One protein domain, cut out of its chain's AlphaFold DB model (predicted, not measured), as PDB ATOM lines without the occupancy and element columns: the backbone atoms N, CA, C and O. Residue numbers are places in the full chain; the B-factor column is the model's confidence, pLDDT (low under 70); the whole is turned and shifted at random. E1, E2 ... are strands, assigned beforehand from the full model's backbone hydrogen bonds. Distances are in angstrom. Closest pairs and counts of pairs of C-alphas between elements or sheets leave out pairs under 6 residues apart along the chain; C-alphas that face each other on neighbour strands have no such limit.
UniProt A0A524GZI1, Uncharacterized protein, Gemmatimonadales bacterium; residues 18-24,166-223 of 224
ATOM      1  N   SER A  18     177.602 229.372 257.577       93.56
ATOM      2  CA  SER A  18     178.769 228.505 257.770       93.56
ATOM      3  C   SER A  18     179.617 228.359 256.505       93.56
ATOM      4  O   SER A  18     179.111 228.267 255.385       93.56
ATOM      5  N   PHE A  19     180.934 228.290 256.678       96.12
ATOM      6  CA  PHE A  19     181.885 228.069 255.593       96.12
ATOM      7  C   PHE A  19     183.133 227.332 256.091       96.12
ATOM      8  O   PHE A  19     183.388 227.227 257.291       96.12
ATOM      9  N   VAL A  20     183.925 226.821 255.149       97.25
ATOM     10  CA  VAL A  20     185.220 226.196 255.424       97.25
ATOM     11  C   VAL A  20     186.282 226.832 254.542       97.25
ATOM     12  O   VAL A  20     186.121 226.923 253.328       97.25
ATOM     13  N   VAL A  21     187.393 227.244 255.141       97.25
ATOM     14  CA  VAL A  21     188.594 227.665 254.424       97.25
ATOM     15  C   VAL A  21     189.519 226.461 254.257       97.25
ATOM     16  O   VAL A  21     189.935 225.836 255.234       97.25
ATOM     17  N   LEU A  22     189.834 226.122 253.011       97.38
ATOM     18  CA  LEU A  22     190.620 224.963 252.603       97.38
ATOM     19  C   LEU A  22     192.002 225.397 252.087       97.38
ATOM     20  O   LEU A  22     192.096 226.377 251.346       97.38
ATOM     21  N   PRO A  23     193.084 224.658 252.393       96.62
ATOM     22  CA  PRO A  23     194.418 224.938 251.854       96.62
ATOM     23  C   PRO A  23     194.620 224.389 250.425       96.62
ATOM     24  O   PRO A  23     195.753 224.337 249.941       96.62
ATOM     25  N   TYR A  24     193.544 223.939 249.773       96.25
ATOM     26  CA  TYR A  24     193.512 223.343 248.435       96.25
ATOM     27  C   TYR A  24     192.219 223.700 247.692       96.25
ATOM     28  O   TYR A  24     191.192 223.970 248.317       96.25
ATOM     29  N   ALA A 166     186.990 225.768 259.774       96.75
ATOM     30  CA  ALA A 166     185.546 225.950 259.707       96.75
ATOM     31  C   ALA A 166     185.149 227.130 260.594       96.75
ATOM     32  O   ALA A 166     185.641 227.242 261.716       96.75
ATOM     33  N   ASP A 167     184.278 227.993 260.087       96.12
ATOM     34  CA  ASP A 167     183.801 229.163 260.817       96.12
ATOM     35  C   ASP A 167     182.394 229.550 260.333       96.12
ATOM     36  O   ASP A 167     181.846 228.963 259.394       96.12
ATOM     37  N   THR A 168     181.762 230.494 261.020       94.44
ATOM     38  CA  THR A 168     180.404 230.955 260.748       94.44
ATOM     39  C   THR A 168     180.335 232.471 260.887       94.44
ATOM     40  O   THR A 168     180.960 233.056 261.765       94.44
ATOM     41  N   THR A 169     179.582 233.133 260.010       92.94
ATOM     42  CA  THR A 169     179.428 234.586 260.093       92.94
ATOM     43  C   THR A 169     178.643 235.018 261.327       92.94
ATOM     44  O   THR A 169     177.657 234.386 261.706       92.94
ATOM     45  N   ASP A 170     179.031 236.152 261.900       90.75
ATOM     46  CA  ASP A 170     178.340 236.809 263.003       90.75
ATOM     47  C   ASP A 170     176.954 237.356 262.599       90.75
ATOM     48  O   ASP A 170     176.485 237.183 261.470       90.75
ATOM     49  N   ALA A 171     176.290 238.049 263.529       87.75
ATOM     50  CA  ALA A 171     174.985 238.677 263.305       87.75
ATOM     51  C   ALA A 171     174.992 239.746 262.192       87.75
ATOM     52  O   ALA A 171     173.938 240.091 261.664       87.75
ATOM     53  N   SER A 172     176.165 240.261 261.814       86.62
ATOM     54  CA  SER A 172     176.339 241.202 260.707       86.62
ATOM     55  C   SER A 172     176.639 240.507 259.371       86.62
ATOM     56  O   SER A 172     176.837 241.190 258.365       86.62
ATOM     57  N   GLY A 173     176.710 239.171 259.339       87.94
ATOM     58  CA  GLY A 173     177.072 238.373 258.163       87.94
ATOM     59  C   GLY A 173     178.544 238.513 257.750       87.94
ATOM     60  O   GLY A 173     178.902 238.386 256.565       87.94
ATOM     61  N   VAL A 174     179.419 238.790 258.721       91.88
ATOM     62  CA  VAL A 174     180.876 238.868 258.555       91.88
ATOM     63  C   VAL A 174     181.554 237.815 259.435       91.88
ATOM     64  O   VAL A 174     181.060 237.463 260.493       91.88
ATOM     65  N   ALA A 175     182.683 237.281 258.978       94.00
ATOM     66  CA  ALA A 175     183.568 236.436 259.773       94.00
ATOM     67  C   ALA A 175     185.008 236.898 259.547       94.00
ATOM     68  O   ALA A 175     185.344 237.337 258.441       94.00
ATOM     69  N   LEU A 176     185.837 236.800 260.584       95.19
ATOM     70  CA  LEU A 176     187.249 237.161 260.544       95.19
ATOM     71  C   LEU A 176     188.083 235.919 260.830       95.19
ATOM     72  O   LEU A 176     188.088 235.409 261.945       95.19
ATOM     73  N   VAL A 177     188.824 235.463 259.822       94.25
ATOM     74  CA  VAL A 177     189.660 234.265 259.922       94.25
ATOM     75  C   VAL A 177     191.118 234.646 259.721       94.25
ATOM     76  O   VAL A 177     191.481 235.252 258.715       94.25
ATOM     77  N   LYS A 178     191.977 234.261 260.668       94.00
ATOM     78  CA  LYS A 178     193.424 234.440 260.543       94.00
ATOM     79  C   LYS A 178     194.030 233.250 259.805       94.00
ATOM     80  O   LYS A 178     194.072 232.143 260.334       94.00
ATOM     81  N   LEU A 179     194.526 233.498 258.598       92.38
ATOM     82  CA  LEU A 179     195.152 232.497 257.737       92.38
ATOM     83  C   LEU A 179     196.650 232.789 257.615       92.38
ATOM     84  O   LEU A 179     197.051 233.942 257.481       92.38
ATOM     85  N   SER A 180     197.487 231.755 257.659       88.31
ATOM     86  CA  SER A 180     198.938 231.890 257.505       88.31
ATOM     87  C   SER A 180     199.429 231.155 256.260       88.31
ATOM     88  O   SER A 180     199.293 229.939 256.148       88.31
ATOM     89  N   GLY A 181     200.037 231.912 255.341       86.69
ATOM     90  CA  GLY A 181     200.800 231.405 254.198       86.69
ATOM     91  C   GLY A 181     200.013 230.646 253.116       86.69
ATOM     92  O   GLY A 181     199.011 229.976 253.366       86.69
ATOM     93  N   GLY A 182     200.544 230.701 251.891       87.38
ATOM     94  CA  GLY A 182     200.062 229.966 250.717       87.38
ATOM     95  C   GLY A 182     198.630 230.310 250.270       87.38
ATOM     96  O   GLY A 182     197.938 231.096 250.915       87.38
ATOM     97  N   PRO A 183     198.164 229.727 249.152       94.31
ATOM     98  CA  PRO A 183     196.809 229.951 248.668       94.31
ATOM     99  C   PRO A 183     195.787 229.245 249.565       94.31
ATOM    100  O   PRO A 183     196.023 228.122 250.025       94.31
ATOM    101  N   TRP A 184     194.652 229.906 249.768       96.69
ATOM    102  CA  TRP A 184     193.487 229.391 250.479       96.69
ATOM    103  C   TRP A 184     192.254 229.490 249.586       96.69
ATOM    104  O   TRP A 184     192.180 230.364 248.722       96.69
ATOM    105  N   TRP A 185     191.279 228.620 249.815       97.62
ATOM    106  CA  TRP A 185     189.991 228.628 249.134       97.62
ATOM    107  C   TRP A 185     188.857 228.624 250.149       97.62
ATOM    108  O   TRP A 185     188.894 227.875 251.117       97.62
ATOM    109  N   VAL A 186     187.842 229.449 249.928       97.44
ATOM    110  CA  VAL A 186     186.614 229.455 250.720       97.44
ATOM    111  C   VAL A 186     185.598 228.553 250.037       97.44
ATOM    112  O   VAL A 186     185.190 228.813 248.905       97.44
ATOM    113  N   TYR A 187     185.182 227.513 250.749       96.94
ATOM    114  CA  TYR A 187     184.134 226.589 250.352       96.94
ATOM    115  C   TYR A 187     182.883 226.800 251.207       96.94
ATOM    116  O   TYR A 187     182.957 226.842 252.438       96.94
ATOM    117  N   SER A 188     181.723 226.897 250.561       95.81
ATOM    118  CA  SER A 188     180.430 226.868 251.247       95.81
ATOM    119  C   SER A 188     179.298 226.448 250.304       95.81
ATOM    120  O   SER A 188     179.439 226.482 249.078       95.81
ATOM    121  N   ARG A 189     178.170 226.039 250.890       93.81
ATOM    122  CA  ARG A 189     176.920 225.692 250.209       93.81
ATOM    123  C   ARG A 189     175.745 226.300 250.963       93.81
ATOM    124  O   ARG A 189     175.748 226.317 252.190       93.81
ATOM    125  N   SER A 190     174.726 226.729 250.233       89.69
ATOM    126  CA  SER A 190     173.446 227.139 250.807       89.69
ATOM    127  C   SER A 190     172.293 226.749 249.898       89.69
ATOM    128  O   SER A 190     172.446 226.731 248.685       89.69
ATOM    129  N   TRP A 191     171.138 226.438 250.473       85.31
ATOM    130  CA  TRP A 191     169.928 226.144 249.706       85.31
ATOM    131  C   TRP A 191     169.451 227.390 248.934       85.31
ATOM    132  O   TRP A 191     169.628 228.514 249.410       85.31
ATOM    133  N   ASP A 192     168.867 227.208 247.741       83.69
ATOM    134  CA  ASP A 192     168.170 228.300 247.050       83.69
ATOM    135  C   ASP A 192     166.728 228.398 247.576       83.69
ATOM    136  O   ASP A 192     165.949 227.450 247.438       83.69
ATOM    137  N   PRO A 193     166.326 229.537 248.152       74.50
ATOM    138  CA  PRO A 193     164.974 229.717 248.666       74.50
ATOM    139  C   PRO A 193     163.864 229.737 247.634       74.50
ATOM    140  O   PRO A 193     162.697 229.547 247.977       74.50
ATOM    141  N   ARG A 194     164.218 229.919 246.368       73.81
ATOM    142  CA  ARG A 194     163.267 229.977 245.260       73.81
ATOM    143  C   ARG A 194     163.198 228.660 244.495       73.81
ATOM    144  O   ARG A 194     162.311 228.503 243.657       73.81
ATOM    145  N   ASP A 195     164.114 227.730 244.760       77.81
ATOM    146  CA  ASP A 195     164.155 226.427 244.105       77.81
ATOM    147  C   ASP A 195     164.644 225.340 245.086       77.81
ATOM    148  O   ASP A 195     165.836 225.266 245.387       77.81
ATOM    149  N   PRO A 196     163.750 224.455 245.567       75.56
ATOM    150  CA  PRO A 196     164.097 223.433 246.554       75.56
ATOM    151  C   PRO A 196     165.072 222.384 246.003       75.56
ATOM    152  O   PRO A 196     165.665 221.625 246.772       75.56
ATOM    153  N   ASN A 197     165.229 222.335 244.679       82.31
ATOM    154  CA  ASN A 197     166.132 221.437 243.984       82.31
ATOM    155  C   ASN A 197     167.434 222.126 243.563       82.31
ATOM    156  O   ASN A 197     168.227 221.509 242.854       82.31
ATOM    157  N   ALA A 198     167.683 223.364 243.998       86.94
ATOM    158  CA  ALA A 198     168.917 224.082 243.722       86.94
ATOM    159  C   ALA A 198     169.635 224.522 245.001       86.94
ATOM    160  O   ALA A 198     169.077 224.632 246.096       86.94
ATOM    161  N   GLU A 199     170.925 224.771 244.842       91.12
ATOM    162  CA  GLU A 199     171.787 225.321 245.869       91.12
ATOM    163  C   GLU A 199     172.740 226.350 245.274       91.12
ATOM    164  O   GLU A 199     173.182 226.248 244.129       91.12
ATOM    165  N   TRP A 200     173.118 227.317 246.096       93.06
ATOM    166  CA  TRP A 200     174.290 228.133 245.873       93.06
ATOM    167  C   TRP A 200     175.542 227.398 246.335       93.06
ATOM    168  O   TRP A 200     175.603 226.870 247.448       93.06
ATOM    169  N   TYR A 201     176.551 227.395 245.473       94.81
ATOM    170  CA  TYR A 201     177.845 226.770 245.686       94.81
ATOM    171  C   TYR A 201     178.968 227.795 245.543       94.81
ATOM    172  O   TYR A 201     179.030 228.513 244.544       94.81
ATOM    173  N   TRP A 202     179.892 227.809 246.503       96.44
ATOM    174  CA  TRP A 202     181.114 228.605 246.450       96.44
ATOM    175  C   TRP A 202     182.338 227.714 246.641       96.44
ATOM    176  O   TRP A 202     182.382 226.896 247.561       96.44
ATOM    177  N   ASN A 203     183.346 227.925 245.800       97.38
ATOM    178  CA  ASN A 203     184.705 227.419 245.964       97.38
ATOM    179  C   ASN A 203     185.671 228.460 245.380       97.38
ATOM    180  O   ASN A 203     186.081 228.397 244.224       97.38
ATOM    181  N   VAL A 204     185.937 229.498 246.170       96.69
ATOM    182  CA  VAL A 204     186.542 230.752 245.700       96.69
ATOM    183  C   VAL A 204     187.935 230.903 246.288       96.69
ATOM    184  O   VAL A 204     188.114 230.740 247.492       96.69
ATOM    185  N   GLN A 205     188.930 231.235 245.468       96.62
ATOM    186  CA  GLN A 205     190.277 231.501 245.967       96.62
ATOM    187  C   GLN A 205     190.311 232.801 246.782       96.62
ATOM    188  O   GLN A 205     189.760 233.821 246.373       96.62
ATOM    189  N   VAL A 206     191.007 232.779 247.915       95.00
ATOM    190  CA  VAL A 206     191.343 233.978 248.682       95.00
ATOM    191  C   VAL A 206     192.461 234.711 247.941       95.00
ATOM    192  O   VAL A 206     193.624 234.316 248.012       95.00
ATOM    193  N   SER A 207     192.098 235.746 247.186       89.81
ATOM    194  CA  SER A 207     193.032 236.600 246.434       89.81
ATOM    195  C   SER A 207     193.248 237.980 247.065       89.81
ATOM    196  O   SER A 207     194.120 238.721 246.620       89.81
ATOM    197  N   ALA A 208     192.468 238.326 248.090       89.25
ATOM    198  CA  ALA A 208     192.513 239.595 248.806       89.25
ATOM    199  C   ALA A 208     192.077 239.402 250.269       89.25
ATOM    200  O   ALA A 208     191.531 238.356 250.626       89.25
ATOM    201  N   ASP A 209     192.235 240.445 251.087       90.44
ATOM    202  CA  ASP A 209     191.881 240.442 252.517       90.44
ATOM    203  C   ASP A 209     190.383 240.230 252.784       90.44
ATOM    204  O   ASP A 209     189.969 239.933 253.903       90.44
ATOM    205  N   THR A 210     189.537 240.395 251.766       91.50
ATOM    206  CA  THR A 210     188.093 240.190 251.872       91.50
ATOM    207  C   THR A 210     187.591 239.298 250.751       91.50
ATOM    208  O   THR A 210     187.706 239.628 249.575       91.50
ATOM    209  N   VAL A 211     186.919 238.211 251.134       92.31
ATOM    210  CA  VAL A 211     186.115 237.391 250.224       92.31
ATOM    211  C   VAL A 211     184.637 237.681 250.464       92.31
ATOM    212  O   VAL A 211     184.139 237.672 251.600       92.31
ATOM    213  N   ARG A 212     183.919 237.962 249.375       92.00
ATOM    214  CA  ARG A 212     182.466 238.126 249.380       92.00
ATOM    215  C   ARG A 212     181.827 236.891 248.762       92.00
ATOM    216  O   ARG A 212     182.117 236.575 247.614       92.00
ATOM    217  N   LEU A 213     180.961 236.222 249.511       91.00
ATOM    218  CA  LEU A 213     180.147 235.103 249.042       91.00
ATOM    219  C   LEU A 213     178.765 235.649 248.689       91.00
ATOM    220  O   LEU A 213     178.033 236.088 249.573       91.00
ATOM    221  N   ASN A 214     178.459 235.729 247.399       88.88
ATOM    222  CA  ASN A 214     177.178 236.200 246.870       88.88
ATOM    223  C   ASN A 214     176.922 235.580 245.483       88.88
ATOM    224  O   ASN A 214     177.685 234.721 245.043       88.88
ATOM    225  N   ALA A 215     175.886 236.042 244.775       86.69
ATOM    226  CA  ALA A 215     175.558 235.571 243.424       86.69
ATOM    227  C   ALA A 215     176.677 235.789 242.389       86.69
ATOM    228  O   ALA A 215     176.739 235.065 241.407       86.69
ATOM    229  N   ALA A 216     177.545 236.787 242.590       89.00
ATOM    230  CA  ALA A 216     178.632 237.107 241.662       89.00
ATOM    231  C   ALA A 216     179.852 236.189 241.839       89.00
ATOM    232  O   ALA A 216     180.633 236.024 240.908       89.00
ATOM    233  N   SER A 217     180.037 235.614 243.028       91.12
ATOM    234  CA  SER A 217     181.150 234.708 243.339       91.12
ATOM    235  C   SER A 217     180.726 233.249 243.506       91.12
ATOM    236  O   SER A 217     181.577 232.390 243.728       91.12
ATOM    237  N   GLY A 218     179.425 232.971 243.440       91.25
ATOM    238  CA  GLY A 218     178.842 231.643 243.586       91.25
ATOM    239  C   GLY A 218     178.172 231.168 242.310       91.25
ATOM    240  O   GLY A 218     177.819 231.954 241.436       91.25
ATOM    241  N   VAL A 219     177.955 229.861 242.238       93.00
ATOM    242  CA  VAL A 219     177.212 229.220 241.154       93.00
ATOM    243  C   VAL A 219     175.947 228.617 241.742       93.00
ATOM    244  O   VAL A 219     176.011 227.866 242.715       93.00
ATOM    245  N   ASN A 220     174.798 228.946 241.159       89.88
ATOM    246  CA  ASN A 220     173.554 228.246 241.449       89.88
ATOM    247  C   ASN A 220     173.531 226.959 240.624       89.88
ATOM    248  O   ASN A 220     173.694 227.004 239.404       89.88
ATOM    249  N   ARG A 221     173.397 225.816 241.289       88.69
ATOM    250  CA  ARG A 221     173.440 224.507 240.637       88.69
ATOM    251  C   ARG A 221     172.386 223.570 241.215       88.69
ATOM    252  O   ARG A 221     171.980 223.761 242.364       88.69
ATOM    253  N   PRO A 222     171.967 222.541 240.466       85.19
ATOM    254  CA  PRO A 222     171.010 221.585 240.984       85.19
ATOM    255  C   PRO A 222     171.599 220.758 242.138       85.19
ATOM    256  O   PRO A 222     172.806 220.505 242.213       85.19
ATOM    257  N   ARG A 223     170.724 220.337 243.050       82.62
ATOM    258  CA  ARG A 223     171.034 219.553 244.245       82.62
ATOM    259  C   ARG A 223     170.588 218.103 244.036       82.62
ATOM    260  O   ARG A 223     169.439 217.739 244.313       82.62
TER     261      ARG A 223
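Overview. This is residues 18 to 24 and 166 to 223 of the 224 residues of an uncharacterized protein of Gemmatimonadales bacterium (UniProt A0A524GZI1). One twisted, all-strand antiparallel sheet, order E2 E1 E3 E4 E5, is built on the long hairpin E3 and E4, with short strands at both edges; residues 206 to 218 fold back over one face. Of 65 printed residues, 31 are in strands E1 to E5, under half, with no named helix. It is only just compact, close to loose: radius of gyration of the C-alphas 12.5 A, spans 38 by 27 by 19 A.

Arrangement. Start at E1, residues 18 to 22. Within hydrogen-bond range are its N 19 and O 167 of antiparallel E2, residues 166 to 168, at 2.9 A, and its N 20 and O 187 of antiparallel E3, residues 185 to 192, at 2.9 A. E3, E4, residues 195 to 205, and E5, residues 219 to 222, form a meander, each strand the antiparallel neighbour of the one before; look at N 190 and O 200, 2.9 A, and N 201 and O 219, 2.8 A.

Along the chain. Find C-alpha 18 at (178.769, 228.505, 257.770). E3 runs 21.9 A, E4 26.7 A; E5 ends at C-alpha 222, (171.010, 221.585, 240.984).

Size, cuts and confidence. Residues 25 to 165 are cut out; C-alphas 24 and 166 are 14.0 A apart. Links E2 to E3 and E4 to E5 are long. No printed residue is under pLDDT 70.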